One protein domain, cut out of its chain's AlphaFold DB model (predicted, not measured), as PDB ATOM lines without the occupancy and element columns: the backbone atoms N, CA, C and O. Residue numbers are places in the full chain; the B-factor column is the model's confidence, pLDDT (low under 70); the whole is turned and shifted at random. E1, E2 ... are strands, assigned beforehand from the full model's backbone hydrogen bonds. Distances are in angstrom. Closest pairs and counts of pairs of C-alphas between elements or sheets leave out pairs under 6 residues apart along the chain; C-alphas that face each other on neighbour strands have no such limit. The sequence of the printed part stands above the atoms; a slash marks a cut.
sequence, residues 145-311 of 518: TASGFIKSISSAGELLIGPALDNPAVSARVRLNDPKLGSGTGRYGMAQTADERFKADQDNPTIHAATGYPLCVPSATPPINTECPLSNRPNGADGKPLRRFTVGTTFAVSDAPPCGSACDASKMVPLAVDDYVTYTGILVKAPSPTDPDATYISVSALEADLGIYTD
ATOM      1  N   THR A 145     -15.232  48.106 -28.229       87.06
ATOM      2  CA  THR A 145     -16.053  48.814 -29.190       87.06
ATOM      3  C   THR A 145     -15.273  48.977 -30.478       87.06
ATOM      4  O   THR A 145     -14.100  49.352 -30.480       87.06
ATOM      5  N   ALA A 146     -15.931  48.677 -31.588       92.50
ATOM      6  CA  ALA A 146     -15.415  48.944 -32.915       92.50
ATOM      7  C   ALA A 146     -16.491  49.643 -33.739       92.50
ATOM      8  O   ALA A 146     -17.687  49.448 -33.513       92.50
ATOM      9  N   SER A 147     -16.048  50.441 -34.707       95.50
ATOM     10  CA  SER A 147     -16.944  51.203 -35.568       95.50
ATOM     11  C   SER A 147     -16.486  51.167 -37.018       95.50
ATOM     12  O   SER A 147     -15.295  51.044 -37.313       95.50
ATOM     13  N   GLY A 148     -17.435  51.290 -37.937       95.56
ATOM     14  CA  GLY A 148     -17.158  51.308 -39.365       95.56
ATOM     15  C   GLY A 148     -18.425  51.297 -40.205       95.56
ATOM     16  O   GLY A 148     -19.538  51.309 -39.690       95.56
ATOM     17  N   PHE A 149     -18.242  51.256 -41.518       95.75
ATOM     18  CA  PHE A 149     -19.321  51.158 -42.489       95.75
ATOM     19  C   PHE A 149     -19.644  49.698 -42.783       95.75
ATOM     20  O   PHE A 149     -18.731  48.901 -43.025       95.75
ATOM     21  N   ILE A 150     -20.931  49.356 -42.828       95.25
ATOM     22  CA  ILE A 150     -21.385  48.061 -43.342       95.25
ATOM     23  C   ILE A 150     -21.019  47.980 -44.828       95.25
ATOM     24  O   ILE A 150     -21.526  48.738 -45.648       95.25
ATOM     25  N   LYS A 151     -20.134  47.053 -45.187       93.62
ATOM     26  CA  LYS A 151     -19.683  46.806 -46.564       93.62
ATOM     27  C   LYS A 151     -20.552  45.777 -47.270       93.62
ATOM     28  O   LYS A 151     -20.803  45.893 -48.465       93.62
ATOM     29  N   SER A 152     -21.016  44.775 -46.534       92.44
ATOM     30  CA  SER A 152     -21.942  43.772 -47.044       92.44
ATOM     31  C   SER A 152     -22.758  43.145 -45.920       92.44
ATOM     32  O   SER A 152     -22.353  43.137 -44.756       92.44
ATOM     33  N   ILE A 153     -23.910  42.603 -46.308       92.19
ATOM     34  CA  ILE A 153     -24.784  41.787 -45.472       92.19
ATOM     35  C   ILE A 153     -24.962  40.467 -46.217       92.19
ATOM     36  O   ILE A 153     -25.457  40.448 -47.345       92.19
ATOM     37  N   SER A 154     -24.503  39.367 -45.629       89.69
ATOM     38  CA  SER A 154     -24.675  38.043 -46.228       89.69
ATOM     39  C   SER A 154     -26.103  37.528 -46.029       89.69
ATOM     40  O   SER A 154     -26.824  37.971 -45.137       89.69
ATOM     41  N   SER A 155     -26.502  36.521 -46.809       83.75
ATOM     42  CA  SER A 155     -27.795  35.844 -46.628       83.75
ATOM     43  C   SER A 155     -27.947  35.173 -45.257       83.75
ATOM     44  O   SER A 155     -29.065  34.982 -44.795       83.75
ATOM     45  N   ALA A 156     -26.835  34.851 -44.588       81.88
ATOM     46  CA  ALA A 156     -26.825  34.303 -43.234       81.88
ATOM     47  C   ALA A 156     -26.914  35.380 -42.134       81.88
ATOM     48  O   ALA A 156     -26.884  35.046 -40.953       81.88
ATOM     49  N   GLY A 157     -26.991  36.665 -42.496       88.00
ATOM     50  CA  GLY A 157     -27.009  37.780 -41.546       88.00
ATOM     51  C   GLY A 157     -25.637  38.148 -40.967       88.00
ATOM     52  O   GLY A 157     -25.568  38.895 -39.996       88.00
ATOM     53  N   GLU A 158     -24.538  37.638 -41.541       92.31
ATOM     54  CA  GLU A 158     -23.184  38.126 -41.229       92.31
ATOM     55  C   GLU A 158     -22.950  39.478 -41.912       92.31
ATOM     56  O   GLU A 158     -23.190  39.608 -43.116       92.31
ATOM     57  N   LEU A 159     -22.461  40.448 -41.143       94.62
ATOM     58  CA  LEU A 159     -22.073  41.781 -41.586       94.62
ATOM     59  C   LEU A 159     -20.554  41.831 -41.779       94.62
ATOM     60  O   LEU A 159     -19.802  41.359 -40.922       94.62
ATOM     61  N   LEU A 160     -20.098  42.451 -42.867       94.44
ATOM     62  CA  LEU A 160     -18.712  42.906 -42.988       94.44
ATOM     63  C   LEU A 160     -18.663  44.396 -42.676       94.44
ATOM     64  O   LEU A 160     -19.328  45.173 -43.355       94.44
ATOM     65  N   ILE A 161     -17.896  44.793 -41.661       95.56
ATOM     66  CA  ILE A 161     -17.804  46.190 -41.219       95.56
ATOM     67  C   ILE A 161     -16.360  46.672 -41.332       95.56
ATOM     68  O   ILE A 161     -15.451  46.043 -40.793       95.56
ATOM     69  N   GLY A 162     -16.141  47.788 -42.027       93.81
ATOM     70  CA  GLY A 162     -14.799  48.273 -42.351       93.81
ATOM     71  C   GLY A 162     -14.743  49.770 -42.673       93.81
ATOM     72  O   GLY A 162     -15.677  50.514 -42.367       93.81
ATOM     73  N   PRO A 163     -13.643  50.258 -43.271       91.38
ATOM     74  CA  PRO A 163     -13.501  51.666 -43.633       91.38
ATOM     75  C   PRO A 163     -14.471  52.069 -44.758       91.38
ATOM     76  O   PRO A 163     -15.003  51.233 -45.485       91.38
ATOM     77  N   ALA A 164     -14.665  53.380 -44.944       83.62
ATOM     78  CA  ALA A 164     -15.498  53.908 -46.031       83.62
ATOM     79  C   ALA A 164     -14.998  53.458 -47.415       83.62
ATOM     80  O   ALA A 164     -15.795  53.114 -48.289       83.62
ATOM     81  N   LEU A 165     -13.672  53.429 -47.594       74.00
ATOM     82  CA  LEU A 165     -13.029  52.957 -48.818       74.00
ATOM     83  C   LEU A 165     -13.428  51.509 -49.106       74.00
ATOM     84  O   LEU A 165     -13.499  50.681 -48.199       74.00
ATOM     85  N   ASP A 166     -13.684  51.205 -50.376       67.00
ATOM     86  CA  ASP A 166     -14.073  49.867 -50.806       67.00
ATOM     87  C   ASP A 166     -12.864  48.921 -50.804       67.00
ATOM     88  O   ASP A 166     -12.219  48.676 -51.822       67.00
ATOM     89  N   ASN A 167     -12.492  48.466 -49.607       67.31
ATOM     90  CA  ASN A 167     -11.440  47.487 -49.394       67.31
ATOM     91  C   ASN A 167     -11.940  46.375 -48.454       67.31
ATOM     92  O   ASN A 167     -11.787  46.481 -47.232       67.31
ATOM     93  N   PRO A 168     -12.516  45.289 -49.000       61.88
ATOM     94  CA  PRO A 168     -13.039  44.187 -48.195       61.88
ATOM     95  C   PRO A 168     -11.949  43.441 -47.411       61.88
ATOM     96  O   PRO A 168     -12.270  42.788 -46.422       61.88
ATOM     97  N   ALA A 169     -10.666  43.573 -47.782       69.44
ATOM     98  CA  ALA A 169      -9.558  42.960 -47.044       69.44
ATOM     99  C   ALA A 169      -9.338  43.578 -45.649       69.44
ATOM    100  O   ALA A 169      -8.584  43.030 -44.851       69.44
ATOM    101  N   VAL A 170      -9.991  44.706 -45.346       77.44
ATOM    102  CA  VAL A 170      -9.904  45.405 -44.054       77.44
ATOM    103  C   VAL A 170     -11.297  45.499 -43.424       77.44
ATOM    104  O   VAL A 170     -11.784  46.584 -43.124       77.44
ATOM    105  N   SER A 171     -11.984  44.362 -43.285       87.50
ATOM    106  CA  SER A 171     -13.314  44.296 -42.658       87.50
ATOM    107  C   SER A 171     -13.347  43.301 -41.501       87.50
ATOM    108  O   SER A 171     -12.823  42.193 -41.602       87.50
ATOM    109  N   ALA A 172     -14.013  43.683 -40.417       92.00
ATOM    110  CA  ALA A 172     -14.390  42.784 -39.341       92.00
ATOM    111  C   ALA A 172     -15.632  41.978 -39.745       92.00
ATOM    112  O   ALA A 172     -16.576  42.521 -40.325       92.00
ATOM    113  N   ARG A 173     -15.640  40.686 -39.405       93.81
ATOM    114  CA  ARG A 173     -16.813  39.815 -39.538       93.81
ATOM    115  C   ARG A 173     -17.656  39.932 -38.279       93.81
ATOM    116  O   ARG A 173     -17.152  39.694 -37.182       93.81
ATOM    117  N   VAL A 174     -18.924  40.277 -38.439       95.44
ATOM    118  CA  VAL A 174     -19.828  40.577 -37.329       95.44
ATOM    119  C   VAL A 174     -21.120  39.786 -37.465       95.44
ATOM    120  O   VAL A 174     -21.693  39.675 -38.546       95.44
ATOM    121  N   ARG A 175     -21.580  39.216 -36.353       95.19
ATOM    122  CA  ARG A 175     -22.820  38.443 -36.259       95.19
ATOM    123  C   ARG A 175     -23.557  38.844 -34.993       95.19
ATOM    124  O   ARG A 175     -22.935  38.904 -33.940       95.19
ATOM    125  N   LEU A 176     -24.860  39.088 -35.068       94.75
ATOM    126  CA  LEU A 176     -25.653  39.360 -33.866       94.75
ATOM    127  C   LEU A 176     -25.747  38.100 -33.000       94.75
ATOM    128  O   LEU A 176     -26.036  37.033 -33.531       94.75
ATOM    129  N   ASN A 177     -25.514  38.208 -31.694       94.69
ATOM    130  CA  ASN A 177     -25.727  37.133 -30.727       94.69
ATOM    131  C   ASN A 177     -27.203  37.109 -30.311       94.69
ATOM    132  O   ASN A 177     -27.582  37.567 -29.235       94.69
ATOM    133  N   ASP A 178     -28.045  36.659 -31.228       93.06
ATOM    134  CA  ASP A 178     -29.490  36.817 -31.187       93.06
ATOM    135  C   ASP A 178     -30.176  35.440 -31.157       93.06
ATOM    136  O   ASP A 178     -30.382  34.816 -32.209       93.06
ATOM    137  N   PRO A 179     -30.463  34.899 -29.958       91.19
ATOM    138  CA  PRO A 179     -30.979  33.549 -29.816       91.19
ATOM    139  C   PRO A 179     -32.350  33.387 -30.472       91.19
ATOM    140  O   PRO A 179     -33.129  34.321 -30.646       91.19
ATOM    141  N   LYS A 180     -32.653  32.138 -30.821       88.88
ATOM    142  CA  LYS A 180     -33.895  31.768 -31.494       88.88
ATOM    143  C   LYS A 180     -35.120  32.102 -30.636       88.88
ATOM    144  O   LYS A 180     -35.271  31.569 -29.540       88.88
ATOM    145  N   LEU A 181     -36.040  32.880 -31.199       84.25
ATOM    146  CA  LEU A 181     -37.403  33.034 -30.700       84.25
ATOM    147  C   LEU A 181     -38.289  31.889 -31.213       84.25
ATOM    148  O   LEU A 181     -37.963  31.205 -32.188       84.25
ATOM    149  N   GLY A 182     -39.455  31.689 -30.592       71.50
ATOM    150  CA  GLY A 182     -40.380  30.605 -30.957       71.50
ATOM    151  C   GLY A 182     -40.726  30.529 -32.457       71.50
ATOM    152  O   GLY A 182     -40.935  29.433 -32.974       71.50
ATOM    153  N   SER A 183     -40.716  31.665 -33.168       59.81
ATOM    154  CA  SER A 183     -41.032  31.819 -34.600       59.81
ATOM    155  C   SER A 183     -39.970  31.291 -35.573       59.81
ATOM    156  O   SER A 183     -40.240  31.185 -36.767       59.81
ATOM    157  N   GLY A 184     -38.771  30.936 -35.103       71.50
ATOM    158  CA  GLY A 184     -37.709  30.409 -35.963       71.50
ATOM    159  C   GLY A 184     -36.537  31.362 -36.202       71.50
ATOM    160  O   GLY A 184     -35.429  30.879 -36.436       71.50
ATOM    161  N   THR A 185     -36.768  32.674 -36.123       83.69
ATOM    162  CA  THR A 185     -35.760  33.742 -36.258       83.69
ATOM    163  C   THR A 185     -35.294  34.239 -34.891       83.69
ATOM    164  O   THR A 185     -35.849  33.853 -33.862       83.69
ATOM    165  N   GLY A 186     -34.254  35.071 -34.871       89.56
ATOM    166  CA  GLY A 186     -33.917  35.867 -33.697       89.56
ATOM    167  C   GLY A 186     -34.813  37.105 -33.606       89.56
ATOM    168  O   GLY A 186     -35.731  37.290 -34.422       89.56
ATOM    169  N   ARG A 187     -34.561  37.945 -32.605       92.00
ATOM    170  CA  ARG A 187     -35.263  39.212 -32.404       92.00
ATOM    171  C   ARG A 187     -34.873  40.276 -33.418       92.00
ATOM    172  O   ARG A 187     -35.742  40.938 -33.969       92.00
ATOM    173  N   TYR A 188     -33.592  40.400 -33.712       93.50
ATOM    174  CA  TYR A 188     -33.014  41.433 -34.564       93.50
ATOM    175  C   TYR A 188     -32.572  40.895 -35.924       93.50
ATOM    176  O   TYR A 188     -32.228  41.668 -36.814       93.50
ATOM    177  N   GLY A 189     -32.584  39.582 -36.136       89.81
ATOM    178  CA  GLY A 189     -32.201  39.001 -37.417       89.81
ATOM    179  C   GLY A 189     -32.361  37.488 -37.473       89.81
ATOM    180  O   GLY A 189     -33.303  36.905 -36.935       89.81
ATOM    181  N   MET A 190     -31.437  36.840 -38.178       87.31
ATOM    182  CA  MET A 190     -31.342  35.383 -38.186       87.31
ATOM    183  C   MET A 190     -30.960  34.876 -36.795       87.31
ATOM    184  O   MET A 190     -30.055  35.418 -36.164       87.31
ATOM    185  N   ALA A 191     -31.635  33.815 -36.347       89.25
ATOM    186  CA  ALA A 191     -31.348  33.201 -35.059       89.25
ATOM    187  C   ALA A 191     -29.935  32.613 -35.050       89.25
ATOM    188  O   ALA A 191     -29.625  31.725 -35.848       89.25
ATOM    189  N   GLN A 192     -29.108  33.057 -34.115       88.88
ATOM    190  CA  GLN A 192     -27.795  32.482 -33.857       88.88
ATOM    191  C   GLN A 192     -27.350  32.839 -32.442       88.88
ATOM    192  O   GLN A 192     -27.572  33.950 -31.979       88.88
ATOM    193  N   THR A 193     -26.695  31.907 -31.758       91.00
ATOM    194  CA  THR A 193     -26.098  32.185 -30.451       91.00
ATOM    195  C   THR A 193     -24.683  31.630 -30.437       91.00
ATOM    196  O   THR A 193     -24.481  30.453 -30.746       91.00
ATOM    197  N   ALA A 194     -23.694  32.474 -30.157       92.44
ATOM    198  CA  ALA A 194     -22.331  32.004 -29.915       92.44
ATOM    199  C   ALA A 194     -22.171  31.575 -28.452       92.44
ATOM    200  O   ALA A 194     -21.556  30.552 -28.160       92.44
ATOM    201  N   ASP A 195     -22.764  32.361 -27.554       93.81
ATOM    202  CA  ASP A 195     -22.808  32.129 -26.117       93.81
ATOM    203  C   ASP A 195     -24.051  32.830 -25.547       93.81
ATOM    204  O   ASP A 195     -24.178  34.052 -25.641       93.81
ATOM    205  N   GLU A 196     -24.975  32.071 -24.951       92.62
ATOM    206  CA  GLU A 196     -26.245  32.608 -24.437       92.62
ATOM    207  C   GLU A 196     -26.075  33.650 -23.324       92.62
ATOM    208  O   GLU A 196     -27.009  34.405 -23.036       92.62
ATOM    209  N   ARG A 197     -24.905  33.675 -22.681       94.38
ATOM    210  CA  ARG A 197     -24.597  34.574 -21.566       94.38
ATOM    211  C   ARG A 197     -24.257  35.989 -22.024       94.38
ATOM    212  O   ARG A 197     -24.322  36.908 -21.223       94.38
ATOM    213  N   PHE A 198     -23.921  36.156 -23.304       94.25
ATOM    214  CA  PHE A 198     -23.540  37.431 -23.921       94.25
ATOM    215  C   PHE A 198     -24.499  37.814 -25.057       94.25
ATOM    216  O   PHE A 198     -24.079  38.397 -26.059       94.25
ATOM    217  N   LYS A 199     -25.764  37.391 -24.972       93.81
ATOM    218  CA  LYS A 199     -26.778  37.646 -26.005       93.81
ATOM    219  C   LYS A 199     -27.183  39.120 -26.063       93.81
ATOM    220  O   LYS A 199     -27.025  39.853 -25.090       93.81
ATOM    221  N   ALA A 200     -27.757  39.530 -27.188       93.62
ATOM    222  CA  ALA A 200     -28.495  40.781 -27.264       93.62
ATOM    223  C   ALA A 200     -29.703  40.751 -26.318       93.62
ATOM    224  O   ALA A 200     -30.345  39.704 -26.149       93.62
ATOM    225  N   ASP A 201     -30.009  41.902 -25.722       90.56
ATOM    226  CA  ASP A 201     -31.163  42.056 -24.840       90.56
ATOM    227  C   ASP A 201     -32.451  41.807 -25.633       90.56
ATOM    228  O   ASP A 201     -32.609  42.260 -26.772       90.56
ATOM    229  N   GLN A 202     -33.337  41.015 -25.043       88.75
ATOM    230  CA  GLN A 202     -34.570  40.579 -25.673       88.75
ATOM    231  C   GLN A 202     -35.753  41.488 -25.319       88.75
ATOM    232  O   GLN A 202     -36.731  41.499 -26.054       88.75
ATOM    233  N   ASP A 203     -35.672  42.291 -24.268       85.75
ATOM    234  CA  ASP A 203     -36.765  43.177 -23.864       85.75
ATOM    235  C   ASP A 203     -36.495  44.624 -24.282       85.75
ATOM    236  O   ASP A 203     -37.422  45.337 -24.679       85.75
ATOM    237  N   ASN A 204     -35.219  45.024 -24.288       89.19
ATOM    238  CA  ASN A 204     -34.772  46.354 -24.688       89.19
ATOM    239  C   ASN A 204     -34.106  46.368 -26.074       89.19
ATOM    240  O   ASN A 204     -33.311  45.473 -26.365       89.19
ATOM    241  N   PRO A 205     -34.321  47.414 -26.901       90.44
ATOM    242  CA  PRO A 205     -33.692  47.556 -28.214       90.44
ATOM    243  C   PRO A 205     -32.189  47.850 -28.107       90.44
ATOM    244  O   PRO A 205     -31.767  48.995 -28.202       90.44
ATOM    245  N   THR A 206     -31.365  46.814 -27.946       93.56
ATOM    246  CA  THR A 206     -29.886  46.917 -27.914       93.56
ATOM    247  C   THR A 206     -29.246  46.930 -29.302       93.56
ATOM    248  O   THR A 206     -28.062  47.225 -29.445       93.56
ATOM    249  N   ILE A 207     -30.041  46.654 -30.337       96.81
ATOM    250  CA  ILE A 207     -29.702  46.868 -31.743       96.81
ATOM    251  C   ILE A 207     -30.586  48.016 -32.232       96.81
ATOM    252  O   ILE A 207     -31.778  47.825 -32.485       96.81
ATOM    253  N   HIS A 208     -30.039  49.226 -32.300       97.81
ATOM    254  CA  HIS A 208     -30.836  50.439 -32.486       97.81
ATOM    255  C   HIS A 208     -30.112  51.536 -33.275       97.81
ATOM    256  O   HIS A 208     -28.903  51.519 -33.482       97.81
ATOM    257  N   ALA A 209     -30.880  52.506 -33.762       97.94
ATOM    258  CA  ALA A 209     -30.366  53.762 -34.295       97.94
ATOM    259  C   ALA A 209     -29.931  54.684 -33.146       97.94
ATOM    260  O   ALA A 209     -30.425  54.527 -32.033       97.94
ATOM    261  N   ALA A 210     -29.116  55.704 -33.409       95.94
ATOM    262  CA  ALA A 210     -28.708  56.702 -32.409       95.94
ATOM    263  C   ALA A 210     -29.892  57.374 -31.669       95.94
ATOM    264  O   ALA A 210     -29.755  57.867 -30.557       95.94
ATOM    265  N   THR A 211     -31.088  57.377 -32.263       95.38
ATOM    266  CA  THR A 211     -32.334  57.871 -31.645       95.38
ATOM    267  C   THR A 211     -33.032  56.874 -30.708       95.38
ATOM    268  O   THR A 211     -34.018  57.235 -30.066       95.38
ATOM    269  N   GLY A 212     -32.574  55.622 -30.659       95.50
ATOM    270  CA  GLY A 212     -33.202  54.501 -29.949       95.50
ATOM    271  C   GLY A 212     -34.206  53.691 -30.782       95.50
ATOM    272  O   GLY A 212     -34.843  52.788 -30.246       95.50
ATOM    273  N   TYR A 213     -34.384  53.982 -32.081       97.88
ATOM    274  CA  TYR A 213     -35.298  53.201 -32.929       97.88
ATOM    275  C   TYR A 213     -34.746  51.777 -33.170       97.88
ATOM    276  O   TYR A 213     -33.609  51.671 -33.636       97.88
ATOM    277  N   PRO A 214     -35.519  50.694 -32.945       97.94
ATOM    278  CA  PRO A 214     -35.061  49.318 -33.143       97.94
ATOM    279  C   PRO A 214     -34.635  49.006 -34.584       97.94
ATOM    280  O   PRO A 214     -35.387  49.221 -35.543       97.94
ATOM    281  N   LEU A 215     -33.440  48.442 -34.737       97.81
ATOM    282  CA  LEU A 215     -32.878  48.034 -36.020       97.81
ATOM    283  C   LEU A 215     -32.838  46.517 -36.161       97.81
ATOM    284  O   LEU A 215     -32.933  45.773 -35.190       97.81
ATOM    285  N   CYS A 216     -32.669  46.055 -37.395       95.56
ATOM    286  CA  CYS A 216     -32.581  44.636 -37.694       95.56
ATOM    287  C   CYS A 216     -31.653  44.344 -38.873       95.56
ATOM    288  O   CYS A 216     -31.421  45.188 -39.738       95.56
ATOM    289  N   VAL A 217     -31.140  43.119 -38.934       93.94
ATOM    290  CA  VAL A 217     -30.438  42.595 -40.105       93.94
ATOM    291  C   VAL A 217     -31.471  41.938 -41.025       93.94
ATOM    292  O   VAL A 217     -32.123  40.972 -40.610       93.94
ATOM    293  N   PRO A 218     -31.649  42.432 -42.264       89.38
ATOM    294  CA  PRO A 218     -32.618  41.857 -43.185       89.38
ATOM    295  C   PRO A 218     -32.213  40.432 -43.574       89.38
ATOM    296  O   PRO A 218     -31.047  40.156 -43.856       89.38
ATOM    297  N   SER A 219     -33.192  39.528 -43.635       75.00
ATOM    298  CA  SER A 219     -32.988  38.181 -44.171       75.00
ATOM    299  C   SER A 219     -33.470  38.109 -45.617       75.00
ATOM    300  O   SER A 219     -34.639  38.368 -45.904       75.00
ATOM    301  N   ALA A 220     -32.570  37.732 -46.526       66.25
ATOM    302  CA  ALA A 220     -32.890  37.491 -47.934       66.25
ATOM    303  C   ALA A 220     -33.307  36.033 -48.215       66.25
ATOM    304  O   ALA A 220     -33.688  35.708 -49.339       66.25
ATOM    305  N   THR A 221     -33.230  35.145 -47.216       65.69
ATOM    306  CA  THR A 221     -33.522  33.711 -47.361       65.69
ATOM    307  C   THR A 221     -34.496  33.224 -46.288       65.69
ATOM    308  O   THR A 221     -34.400  33.665 -45.147       65.69
ATOM    309  N   PRO A 222     -35.418  32.295 -46.595       64.31
ATOM    310  CA  PRO A 222     -36.325  31.746 -45.596       64.31
ATOM    311  C   PRO A 222     -35.607  31.174 -44.351       64.31
ATOM    312  O   PRO A 222     -34.591  30.495 -44.512       64.31
ATOM    313  N   PRO A 223     -36.151  31.372 -43.134       65.94
ATOM    314  CA  PRO A 223     -37.361  32.142 -42.839       65.94
ATOM    315  C   PRO A 223     -37.134  33.654 -43.014       65.94
ATOM    316  O   PRO A 223     -36.199  34.230 -42.464       65.94
ATOM    317  N   ILE A 224     -38.005  34.295 -43.800       70.44
ATOM    318  CA  ILE A 224     -37.974  35.748 -44.002       70.44
ATOM    319  C   ILE A 224     -38.426  36.394 -42.695       70.44
ATOM    320  O   ILE A 224     -39.514  36.090 -42.204       70.44
ATOM    321  N   ASN A 225     -37.608  37.293 -42.146       75.19
ATOM    322  CA  ASN A 225     -37.986  38.067 -40.973       75.19
ATOM    323  C   ASN A 225     -38.984  39.163 -41.384       75.19
ATOM    324  O   ASN A 225     -38.591  40.240 -41.831       75.19
ATOM    325  N   THR A 226     -40.282  38.887 -41.240       84.50
ATOM    326  CA  THR A 226     -41.362  39.843 -41.542       84.50
ATOM    327  C   THR A 226     -41.379  41.047 -40.603       84.50
ATOM    328  O   THR A 226     -41.990  42.061 -40.929       84.50
ATOM    329  N   GLU A 227     -40.695  40.962 -39.459       89.50
ATOM    330  CA  GLU A 227     -40.525  42.074 -38.523       89.50
ATOM    331  C   GLU A 227     -39.406  43.039 -38.944       89.50
ATOM    332  O   GLU A 227     -39.243  44.094 -38.330       89.50
ATOM    333  N   CYS A 228     -38.682  42.711 -40.021       91.56
ATOM    334  CA  CYS A 228     -37.615  43.510 -40.620       91.56
ATOM    335  C   CYS A 228     -37.907  43.866 -42.100       91.56
ATOM    336  O   CYS A 228     -37.152  43.473 -42.998       91.56
ATOM    337  N   PRO A 229     -39.024  44.550 -42.417       91.44
ATOM    338  CA  PRO A 229     -39.417  44.798 -43.800       91.44
ATOM    339  C   PRO A 229     -38.538  45.864 -44.468       91.44
ATOM    340  O   PRO A 229     -38.327  46.948 -43.928       91.44
ATOM    341  N   LEU A 230     -38.107  45.610 -45.709       89.69
ATOM    342  CA  LEU A 230     -37.351  46.586 -46.511       89.69
ATOM    343  C   LEU A 230     -38.117  47.899 -46.745       89.69
ATOM    344  O   LEU A 230     -37.499  48.947 -46.894       89.69
ATOM    345  N   SER A 231     -39.455  47.871 -46.722       89.75
ATOM    346  CA  SER A 231     -40.280  49.081 -46.848       89.75
ATOM    347  C   SER A 231     -40.089  50.073 -45.698       89.75
ATOM    348  O   SER A 231     -40.292  51.266 -45.906       89.75
ATOM    349  N   ASN A 232     -39.640  49.616 -44.522       94.88
ATOM    350  CA  ASN A 232     -39.321  50.488 -43.389       94.88
ATOM    351  C   ASN A 232     -38.002  51.254 -43.557       94.88
ATOM    352  O   ASN A 232     -37.686  52.115 -42.739       94.88
ATOM    353  N   ARG A 233     -37.237  50.979 -44.617       94.00
ATOM    354  CA  ARG A 233     -36.029  51.723 -44.978       94.00
ATOM    355  C   ARG A 233     -36.141  52.221 -46.422       94.00
ATOM    356  O   ARG A 233     -35.601  51.594 -47.333       94.00
ATOM    357  N   PRO A 234     -36.853  53.334 -46.663       92.25
ATOM    358  CA  PRO A 234     -37.040  53.847 -48.013       92.25
ATOM    359  C   PRO A 234     -35.749  54.440 -48.567       92.25
ATOM    360  O   PRO A 234     -34.886  54.910 -47.822       92.25
ATOM    361  N   ASN A 235     -35.666  54.492 -49.894       92.69
ATOM    362  CA  ASN A 235     -34.598  55.203 -50.581       92.69
ATOM    363  C   ASN A 235     -34.933  56.692 -50.742       92.69
ATOM    364  O   ASN A 235     -36.089  57.067 -50.947       92.69
ATOM    365  N   GLY A 236     -33.905  57.534 -50.672       88.19
ATOM    366  CA  GLY A 236     -33.969  58.943 -51.027       88.19
ATOM    367  C   GLY A 236     -33.983  59.164 -52.539       88.19
ATOM    368  O   GLY A 236     -33.958  58.228 -53.341       88.19
ATOM    369  N   ALA A 237     -33.996  60.436 -52.941       88.31
ATOM    370  CA  ALA A 237     -33.982  60.831 -54.352       88.31
ATOM    371  C   ALA A 237     -32.700  60.404 -55.097       88.31
ATOM    372  O   ALA A 237     -32.705  60.285 -56.318       88.31
ATOM    373  N   ASP A 238     -31.613  60.157 -54.366       89.75
ATOM    374  CA  ASP A 238     -30.343  59.627 -54.868       89.75
ATOM    375  C   ASP A 238     -30.345  58.095 -55.031       89.75
ATOM    376  O   ASP A 238     -29.328  57.508 -55.401       89.75
ATOM    377  N   GLY A 239     -31.477  57.440 -54.754       90.44
ATOM    378  CA  GLY A 239     -31.631  55.990 -54.829       90.44
ATOM    379  C   GLY A 239     -30.977  55.231 -53.674       90.44
ATOM    380  O   GLY A 239     -30.984  54.001 -53.702       90.44
ATOM    381  N   LYS A 240     -30.433  55.924 -52.665       91.19
ATOM    382  CA  LYS A 240     -29.783  55.307 -51.502       91.19
ATOM    383  C   LYS A 240     -30.721  55.248 -50.295       91.19
ATOM    384  O   LYS A 240     -31.570  56.129 -50.165       91.19
ATOM    385  N   PRO A 241     -30.556  54.277 -49.381       93.75
ATOM    386  CA  PRO A 241     -31.324  54.216 -48.139       93.75
ATOM    387  C   PRO A 241     -31.248  55.524 -47.341       93.75
ATOM    388  O   PRO A 241     -30.163  56.050 -47.084       93.75
ATOM    389  N   LEU A 242     -32.404  56.049 -46.928       93.75
ATOM    390  CA  LEU A 242     -32.484  57.267 -46.124       93.75
ATOM    391  C   LEU A 242     -31.864  57.048 -44.749       93.75
ATOM    392  O   LEU A 242     -32.286  56.158 -44.026       93.75
ATOM    393  N   ARG A 243     -30.941  57.919 -44.338       93.88
ATOM    394  CA  ARG A 243     -30.314  57.845 -43.004       93.88
ATOM    395  C   ARG A 243     -31.046  58.632 -41.922       93.88
ATOM    396  O   ARG A 243     -30.851  58.369 -40.739       93.88
ATOM    397  N   ARG A 244     -31.883  59.587 -42.327       94.25
ATOM    398  CA  ARG A 244     -32.669  60.446 -41.439       94.25
ATOM    399  C   ARG A 244     -34.086  60.591 -41.975       94.25
ATOM    400  O   ARG A 244     -34.260  61.075 -43.091       94.25
ATOM    401  N   PHE A 245     -35.080  60.149 -41.210       95.44
ATOM    402  CA  PHE A 245     -36.493  60.178 -41.603       95.44
ATOM    403  C   PHE A 245     -37.412  59.895 -40.407       95.44
ATOM    404  O   PHE A 245     -36.965  59.439 -39.354       95.44
ATOM    405  N   THR A 246     -38.704  60.168 -40.582       95.94
ATOM    406  CA  THR A 246     -39.745  59.786 -39.621       95.94
ATOM    407  C   THR A 246     -40.500  58.558 -40.137       95.94
ATOM    408  O   THR A 246     -41.040  58.572 -41.246       95.94
ATOM    409  N   VAL A 247     -40.562  57.501 -39.332       96.69
ATOM    410  CA  VAL A 247     -41.408  56.323 -39.550       96.69
ATOM    411  C   VAL A 247     -42.846  56.717 -39.224       96.69
ATOM    412  O   VAL A 247     -43.260  56.750 -38.064       96.69
ATOM    413  N   GLY A 248     -43.590  57.093 -40.260       92.31
ATOM    414  CA  GLY A 248     -44.950  57.593 -40.120       92.31
ATOM    415  C   GLY A 248     -45.333  58.594 -41.203       92.31
ATOM    416  O   GLY A 248     -44.777  58.617 -42.300       92.31
ATOM    417  N   THR A 249     -46.323  59.424 -40.888       92.00
ATOM    418  CA  THR A 249     -46.990  60.338 -41.834       92.00
ATOM    419  C   THR A 249     -46.774  61.813 -41.510       92.00
ATOM    420  O   THR A 249     -47.111  62.681 -42.313       92.00
ATOM    421  N   THR A 250     -46.208  62.111 -40.344       90.12
ATOM    422  CA  THR A 250     -45.991  63.462 -39.831       90.12
ATOM    423  C   THR A 250     -44.521  63.675 -39.517       90.12
ATOM    424  O   THR A 250     -43.804  62.737 -39.189       90.12
ATOM    425  N   PHE A 251     -44.053  64.917 -39.616       89.38
ATOM    426  CA  PHE A 251     -42.701  65.255 -39.186       89.38
ATOM    427  C   PHE A 251     -42.606  65.157 -37.660       89.38
ATOM    428  O   PHE A 251     -43.313  65.877 -36.949       89.38
ATOM    429  N   ALA A 252     -41.708  64.305 -37.168       87.56
ATOM    430  CA  ALA A 252     -41.295  64.316 -35.765       87.56
ATOM    431  C   ALA A 252     -40.314  65.464 -35.491       87.56
ATOM    432  O   ALA A 252     -40.423  66.173 -34.492       87.56
ATOM    433  N   VAL A 253     -39.391  65.678 -36.435       87.12
ATOM    434  CA  VAL A 253     -38.437  66.790 -36.475       87.12
ATOM    435  C   VAL A 253     -38.395  67.378 -37.885       87.12
ATOM    436  O   VAL A 253     -38.684  66.683 -38.857       87.12
ATOM    437  N   SER A 254     -38.063  68.665 -38.017       85.38
ATOM    438  CA  SER A 254     -38.236  69.424 -39.269       85.38
ATOM    439  C   SER A 254     -37.417  68.915 -40.459       85.38
ATOM    440  O   SER A 254     -37.795  69.149 -41.601       85.38
ATOM    441  N   ASP A 255     -36.302  68.238 -40.206       86.75
ATOM    442  CA  ASP A 255     -35.350  67.742 -41.206       86.75
ATOM    443  C   ASP A 255     -35.348  66.205 -41.331       86.75
ATOM    444  O   ASP A 255     -34.445  65.630 -41.935       86.75
ATOM    445  N   ALA A 256     -36.361  65.529 -40.777       90.94
ATOM    446  CA  ALA A 256     -36.578  64.093 -40.932       90.94
ATOM    447  C   ALA A 256     -37.914  63.848 -41.658       90.94
ATOM    448  O   ALA A 256     -38.956  63.724 -41.002       90.94
ATOM    449  N   PRO A 257     -37.918  63.794 -43.005       91.94
ATOM    450  CA  PRO A 257     -39.150  63.646 -43.771       91.94
ATOM    451  C   PRO A 257     -39.895  62.356 -43.398       91.94
ATOM    452  O   PRO A 257     -39.250  61.328 -43.177       91.94
ATOM    453  N   PRO A 258     -41.237  62.381 -43.318       93.69
ATOM    454  CA  PRO A 258     -42.018  61.173 -43.102       93.69
ATOM    455  C   PRO A 258     -41.917  60.256 -44.320       93.69
ATOM    456  O   PRO A 258     -42.063  60.709 -45.456       93.69
ATOM    457  N   CYS A 259     -41.712  58.960 -44.095       92.12
ATOM    458  CA  CYS A 259     -41.689  57.980 -45.182       92.12
ATOM    459  C   CYS A 259     -43.078  57.491 -45.631       92.12
ATOM    460  O   CYS A 259     -43.194  56.685 -46.553       92.12
ATOM    461  N   GLY A 260     -44.143  58.032 -45.036       89.62
ATOM    462  CA  GLY A 260     -45.524  57.803 -45.438       89.62
ATOM    463  C   GLY A 260     -46.088  56.479 -44.928       89.62
ATOM    464  O   GLY A 260     -45.495  55.791 -44.102       89.62
ATOM    465  N   SER A 261     -47.262  56.107 -45.438       85.56
ATOM    466  CA  SER A 261     -48.012  54.922 -44.991       85.56
ATOM    467  C   SER A 261     -47.376  53.579 -45.365       85.56
ATOM    468  O   SER A 261     -47.902  52.539 -44.986       85.56
ATOM    469  N   ALA A 262     -46.295  53.584 -46.150       83.75
ATOM    470  CA  ALA A 262     -45.530  52.379 -46.479       83.75
ATOM    471  C   ALA A 262     -44.624  51.922 -45.320       83.75
ATOM    472  O   ALA A 262     -44.189  50.770 -45.295       83.75
ATOM    473  N   CYS A 263     -44.350  52.830 -44.384       93.31
ATOM    474  CA  CYS A 263     -43.601  52.574 -43.171       93.31
ATOM    475  C   CYS A 263     -44.529  52.270 -41.995       93.31
ATOM    476  O   CYS A 263     -45.579  52.895 -41.841       93.31
ATOM    477  N   ASP A 264     -44.090  51.371 -41.124       94.69
ATOM    478  CA  ASP A 264     -44.819  50.939 -39.939       94.69
ATOM    479  C   ASP A 264     -43.915  51.014 -38.702       94.69
ATOM    480  O   ASP A 264     -42.928  50.284 -38.592       94.69
ATOM    481  N   ALA A 265     -44.269  51.886 -37.754       95.31
ATOM    482  CA  ALA A 265     -43.524  52.062 -36.508       95.31
ATOM    483  C   ALA A 265     -43.535  50.803 -35.623       95.31
ATOM    484  O   ALA A 265     -42.691  50.663 -34.739       95.31
ATOM    485  N   SER A 266     -44.455  49.861 -35.865       95.00
ATOM    486  CA  SER A 266     -44.500  48.566 -35.183       95.00
ATOM    487  C   SER A 266     -43.504  47.536 -35.720       95.00
ATOM    488  O   SER A 266     -43.460  46.414 -35.218       95.00
ATOM    489  N   LYS A 267     -42.694  47.900 -36.718       95.44
ATOM    490  CA  LYS A 267     -41.675  47.044 -37.331       95.44
ATOM    491  C   LYS A 267     -40.291  47.674 -37.186       95.44
ATOM    492  O   LYS A 267     -40.152  48.896 -37.095       95.44
ATOM    493  N   MET A 268     -39.256  46.841 -37.175       96.31
ATOM    494  CA  MET A 268     -37.872  47.315 -37.114       96.31
ATOM    495  C   MET A 268     -37.463  47.950 -38.446       96.31
ATOM    496  O   MET A 268     -38.101  47.736 -39.482       96.31
ATOM    497  N   VAL A 269     -36.392  48.742 -38.425       97.06
ATOM    498  CA  VAL A 269     -35.793  49.289 -39.648       97.06
ATOM    499  C   VAL A 269     -34.572  48.448 -40.040       97.06
ATOM    500  O   VAL A 269     -33.675  48.268 -39.216       97.06
ATOM    501  N   PRO A 270     -34.502  47.928 -41.280       95.88
ATOM    502  CA  PRO A 270     -33.352  47.148 -41.711       95.88
ATOM    503  C   PRO A 270     -32.098  48.012 -41.848       95.88
ATOM    504  O   PRO A 270     -32.131  49.089 -42.450       95.88
ATOM    505  N   LEU A 271     -30.988  47.484 -41.334       97.12
ATOM    506  CA  LEU A 271     -29.636  47.941 -41.635       97.12
ATOM    507  C   LEU A 271     -29.347  47.779 -43.129       97.12
ATOM    508  O   LEU A 271     -29.788  46.818 -43.768       97.12
ATOM    509  N   ALA A 272     -28.558  48.699 -43.670       95.06
ATOM    510  CA  ALA A 272     -28.152  48.706 -45.062       95.06
ATOM    511  C   ALA A 272     -26.636  48.858 -45.222       95.06
ATOM    512  O   ALA A 272     -25.915  49.305 -44.331       95.06
ATOM    513  N   VAL A 273     -26.149  48.498 -46.410       93.06
ATOM    514  CA  VAL A 273     -24.780  48.821 -46.832       93.06
ATOM    515  C   VAL A 273     -24.572  50.338 -46.759       93.06
ATOM    516  O   VAL A 273     -25.480  51.116 -47.052       93.06
ATOM    517  N   ASP A 274     -23.366  50.736 -46.364       93.38
ATOM    518  CA  ASP A 274     -22.921  52.100 -46.067       93.38
ATOM    519  C   ASP A 274     -23.499  52.742 -44.796       93.38
ATOM    520  O   ASP A 274     -23.170  53.899 -44.515       93.38
ATOM    521  N   ASP A 275     -24.304  52.044 -43.991       96.50
ATOM    522  CA  ASP A 275     -24.621  52.528 -42.644       96.50
ATOM    523  C   ASP A 275     -23.348  52.504 -41.780       96.50
ATOM    524  O   ASP A 275     -22.587  51.531 -41.798       96.50
ATOM    525  N   TYR A 276     -23.097  53.594 -41.048       97.19
ATOM    526  CA  TYR A 276     -22.017  53.659 -40.067       97.19
ATOM    527  C   TYR A 276     -22.534  53.132 -38.735       97.19
ATOM    528  O   TYR A 276     -23.551  53.610 -38.234       97.19
ATOM    529  N   VAL A 277     -21.848  52.138 -38.184       98.12
ATOM    530  CA  VAL A 277     -22.261  51.454 -36.963       98.12
ATOM    531  C   VAL A 277     -21.125  51.401 -35.962       98.12
ATOM    532  O   VAL A 277     -19.958  51.304 -36.340       98.12
ATOM    533  N   THR A 278     -21.494  51.411 -34.691       97.50
ATOM    534  CA  THR A 278     -20.651  51.146 -33.533       97.50
ATOM    535  C   THR A 278     -21.218  49.919 -32.834       97.50
ATOM    536  O   THR A 278     -22.422  49.831 -32.618       97.50
ATOM    537  N   TYR A 279     -20.381  48.940 -32.509       95.81
ATOM    538  CA  TYR A 279     -20.851  47.673 -31.950       95.81
ATOM    539  C   TYR A 279     -19.919  47.141 -30.866       95.81
ATOM    540  O   TYR A 279     -18.722  47.438 -30.843       95.81
ATOM    541  N   THR A 280     -20.490  46.325 -29.984       94.44
ATOM    542  CA  THR A 280     -19.798  45.622 -28.900       94.44
ATOM    543  C   THR A 280     -20.262  44.171 -28.821       94.44
ATOM    544  O   THR A 280     -21.378  43.823 -29.216       94.44
ATOM    545  N   GLY A 281     -19.382  43.292 -28.357       93.75
ATOM    546  CA  GLY A 281     -19.633  41.862 -28.319       93.75
ATOM    547  C   GLY A 281     -18.409  41.066 -27.902       93.75
ATOM    548  O   GLY A 281     -17.415  41.623 -27.445       93.75
ATOM    549  N   ILE A 282     -18.478  39.753 -28.098       94.31
ATOM    550  CA  ILE A 282     -17.388  38.823 -27.800       94.31
ATOM    551  C   ILE A 282     -16.716  38.347 -29.090       94.31
ATOM    552  O   ILE A 282     -17.370  38.104 -30.102       94.31
ATOM    553  N   LEU A 283     -15.400  38.186 -29.068       94.38
ATOM    554  CA  LEU A 283     -14.630  37.550 -30.126       94.38
ATOM    555  C   LEU A 283     -14.794  36.029 -30.047       94.38
ATOM    556  O   LEU A 283     -14.684  35.428 -28.975       94.38
ATOM    557  N   VAL A 284     -15.040  35.404 -31.195       93.38
ATOM    558  CA  VAL A 284     -15.311  33.970 -31.314       93.38
ATOM    559  C   VAL A 284     -14.449  33.377 -32.419       93.38
ATOM    560  O   VAL A 284     -14.306  33.960 -33.496       93.38
ATOM    561  N   LYS A 285     -13.886  32.188 -32.173       91.94
ATOM    562  CA  LYS A 285     -13.196  31.414 -33.212       91.94
ATOM    563  C   LYS A 285     -14.213  30.816 -34.184       91.94
ATOM    564  O   LYS A 285     -15.165  30.160 -33.774       91.94
ATOM    565  N   ALA A 286     -13.976  31.008 -35.474       89.56
ATOM    566  CA  ALA A 286     -14.721  30.394 -36.568       89.56
ATOM    567  C   ALA A 286     -13.741  29.852 -37.614       89.56
ATOM    568  O   ALA A 286     -13.720  30.369 -38.736       89.56
ATOM    569  N   PRO A 287     -12.927  28.842 -37.247       86.50
ATOM    570  CA  PRO A 287     -11.924  28.284 -38.140       86.50
ATOM    571  C   PRO A 287     -12.578  27.814 -39.439       86.50
ATOM    572  O   PRO A 287     -13.639  27.185 -39.434       86.50
ATOM    573  N   SER A 288     -11.929  28.108 -40.556       84.50
ATOM    574  CA  SER A 288     -12.306  27.624 -41.879       84.50
ATOM    575  C   SER A 288     -11.164  26.795 -42.474       84.50
ATOM    576  O   SER A 288     -10.021  26.935 -42.036       84.50
ATOM    577  N   PRO A 289     -11.416  25.952 -43.494       87.00
ATOM    578  CA  PRO A 289     -10.353  25.177 -44.140       87.00
ATOM    579  C   PRO A 289      -9.195  26.029 -44.683       87.00
ATOM    580  O   PRO A 289      -8.088  25.528 -44.842       87.00
ATOM    581  N   THR A 290      -9.458  27.303 -44.987       86.88
ATOM    582  CA  THR A 290      -8.487  28.251 -45.548       86.88
ATOM    583  C   THR A 290      -7.900  29.207 -44.515       86.88
ATOM    584  O   THR A 290      -6.919  29.877 -44.816       86.88
ATOM    585  N   ASP A 291      -8.491  29.287 -43.323       84.75
ATOM    586  CA  ASP A 291      -8.038  30.147 -42.231       84.75
ATOM    587  C   ASP A 291      -8.395  29.494 -40.881       84.75
ATOM    588  O   ASP A 291      -9.535  29.628 -40.414       84.75
ATOM    589  N   PRO A 292      -7.463  28.742 -40.268       87.81
ATOM    590  CA  PRO A 292      -7.688  28.077 -38.986       87.81
ATOM    591  C   PRO A 292      -7.782  29.061 -37.810       87.81
ATOM    592  O   PRO A 292      -8.286  28.686 -36.752       87.81
ATOM    593  N   ASP A 293      -7.340  30.306 -37.995       87.94
ATOM    594  CA  ASP A 293      -7.360  31.358 -36.980       87.94
ATOM    595  C   ASP A 293      -8.495  32.366 -37.212       87.94
ATOM    596  O   ASP A 293      -8.615  33.349 -36.479       87.94
ATOM    597  N   ALA A 294      -9.368  32.105 -38.190       90.56
ATOM    598  CA  ALA A 294     -10.500  32.958 -38.510       90.56
ATOM    599  C   ALA A 294     -11.364  33.233 -37.273       90.56
ATOM    600  O   ALA A 294     -11.750  32.331 -36.520       90.56
ATOM    601  N   THR A 295     -11.732  34.501 -37.107       93.44
ATOM    602  CA  THR A 295     -12.598  34.975 -36.026       93.44
ATOM    603  C   THR A 295     -13.784  35.767 -36.562       93.44
ATOM    604  O   THR A 295     -13.834  36.160 -37.732       93.44
ATOM    605  N   TYR A 296     -14.767  35.971 -35.695       94.06
ATOM    606  CA  TYR A 296     -15.822  36.960 -35.868       94.06
ATOM    607  C   TYR A 296     -16.205  37.536 -34.504       94.06
ATOM    608  O   TYR A 296     -15.915  36.938 -33.466       94.06
ATOM    609  N   ILE A 297     -16.870  38.686 -34.512       95.19
ATOM    610  CA  ILE A 297     -17.414  39.310 -33.308       95.19
ATOM    611  C   ILE A 297     -18.896  38.950 -33.212       95.19
ATOM    612  O   ILE A 297     -19.676  39.228 -34.127       95.19
ATOM    613  N   SER A 298     -19.269  38.297 -32.115       95.00
ATOM    614  CA  SER A 298     -20.644  37.988 -31.745       95.00
ATOM    615  C   SER A 298     -21.200  39.132 -30.899       95.00
ATOM    616  O   SER A 298     -20.788  39.329 -29.759       95.00
ATOM    617  N   VAL A 299     -22.079  39.929 -31.500       95.38
ATOM    618  CA  VAL A 299     -22.510  41.244 -31.019       95.38
ATOM    619  C   VAL A 299     -23.713  41.151 -30.095       95.38
ATOM    620  O   VAL A 299     -24.731  40.575 -30.469       95.38
ATOM    621  N   SER A 300     -23.608  41.767 -28.920       94.38
ATOM    622  CA  SER A 300     -24.712  41.929 -27.967       94.38
ATOM    623  C   SER A 300     -25.397  43.290 -28.086       94.38
ATOM    624  O   SER A 300     -26.572  43.399 -27.754       94.38
ATOM    625  N   ALA A 301     -24.695  44.320 -28.569       94.69
ATOM    626  CA  ALA A 301     -25.275  45.638 -28.813       94.69
ATOM    627  C   ALA A 301     -24.640  46.331 -30.026       94.69
ATOM    628  O   ALA A 301     -23.432  46.225 -30.268       94.69
ATOM    629  N   LEU A 302     -25.467  47.042 -30.789       97.00
ATOM    630  CA  LEU A 302     -25.089  47.764 -31.998       97.00
ATOM    631  C   LEU A 302     -25.902  49.049 -32.094       97.00
ATOM    632  O   LEU A 302     -27.131  49.017 -32.114       97.00
ATOM    633  N   GLU A 303     -25.194  50.157 -32.250       97.56
ATOM    634  CA  GLU A 303     -25.759  51.458 -32.563       97.56
ATOM    635  C   GLU A 303     -25.408  51.830 -34.005       97.56
ATOM    636  O   GLU A 303     -24.249  51.746 -34.412       97.56
ATOM    637  N   ALA A 304     -26.391  52.264 -34.787       98.00
ATOM    638  CA  ALA A 304     -26.146  52.875 -36.090       98.00
ATOM    639  C   ALA A 304     -26.324  54.396 -36.024       98.00
ATOM    640  O   ALA A 304     -27.315  54.876 -35.465       98.00
ATOM    641  N   ASP A 305     -25.427  55.145 -36.672       96.75
ATOM    642  CA  ASP A 305     -25.508  56.607 -36.821       96.75
ATOM    643  C   ASP A 305     -26.634  56.989 -37.799       96.75
ATOM    644  O   ASP A 305     -26.422  57.332 -38.965       96.75
ATOM    645  N   LEU A 306     -27.869  56.824 -37.324       96.50
ATOM    646  CA  LEU A 306     -29.114  56.988 -38.055       96.50
ATOM    647  C   LEU A 306     -30.085  57.845 -37.236       96.50
ATOM    648  O   LEU A 306     -30.321  57.606 -36.054       96.50
ATOM    649  N   GLY A 307     -30.697  58.830 -37.894       95.38
ATOM    650  CA  GLY A 307     -31.683  59.732 -37.299       95.38
ATOM    651  C   GLY A 307     -33.110  59.274 -37.584       95.38
ATOM    652  O   GLY A 307     -33.780  59.874 -38.426       95.38
ATOM    653  N   ILE A 308     -33.560  58.197 -36.938       97.12
ATOM    654  CA  ILE A 308     -34.882  57.606 -37.193       97.12
ATOM    655  C   ILE A 308     -35.865  58.013 -36.098       97.12
ATOM    656  O   ILE A 308     -35.663  57.712 -34.925       97.12
ATOM    657  N   TYR A 309     -36.955  58.662 -36.482       96.38
ATOM    658  CA  TYR A 309     -37.967  59.155 -35.550       96.38
ATOM    659  C   TYR A 309     -39.319  58.470 -35.764       96.38
ATOM    660  O   TYR A 309     -39.536  57.817 -36.782       96.38
ATOM    661  N   THR A 310     -40.244  58.644 -34.827       95.69
ATOM    662  CA  THR A 310     -41.635  58.163 -34.908       95.69
ATOM    663  C   THR A 310     -42.613  59.329 -34.942       95.69
ATOM    664  O   THR A 310     -42.294  60.408 -34.450       95.69
ATOM    665  N   ASP A 311     -43.807  59.114 -35.503       92.56
ATOM    666  CA  ASP A 311     -44.863  60.134 -35.573       92.56
ATOM    667  C   ASP A 311     -45.061  60.877 -34.238       92.56
ATOM    668  O   ASP A 311     -45.179  60.271 -33.169       92.56
TER     669      ASP A 311
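AT A GLANCE: This is residues 145 to 311 of the 518 residues of an uncharacterized protein of Methylococcaceae bacterium (UniProt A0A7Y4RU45). Little here is regular structure: a small closed barrel of five strands, E1, E2, E3, E7 and E6 round the ring, with E4 paired onto E7, stands with long loops and a small parallel sheet, E5 and E8. The printed part has 167 residues, 49 in eight strands, no named helix: all strand, compact, radius of gyration of the C-alphas 15.8 A, spanning 52 by 39 by 28 A.

IN THESE COORDINATES: Find C-alpha 145 at (-16.053, 48.814, -29.190); E1 runs to 153. Then come E2, 159 to 162, E3, 172 to 176, E4, 207 to 209, E5, 244 to 247, E6, 276 to 285, 24.9 A long, E7, 295 to 304, and E8, 307 to 310, ending at (-41.635, 58.163, -34.908).

HOW THE PARTS SIT: E1, E2 and E3 form a meander, two antiparallel hairpins in a row: see N 151 and O 160, 2.7 A, and N 159 and O 174, 2.8 A. E7 is parallel to E3, N 299 and O 175 at 2.8 A. E7 bends by 83 degrees at residue 300.

THE WHOLE: The printed part has no cut. Residues 166 to 169, 183 and 220 to 223 are under pLDDT 70.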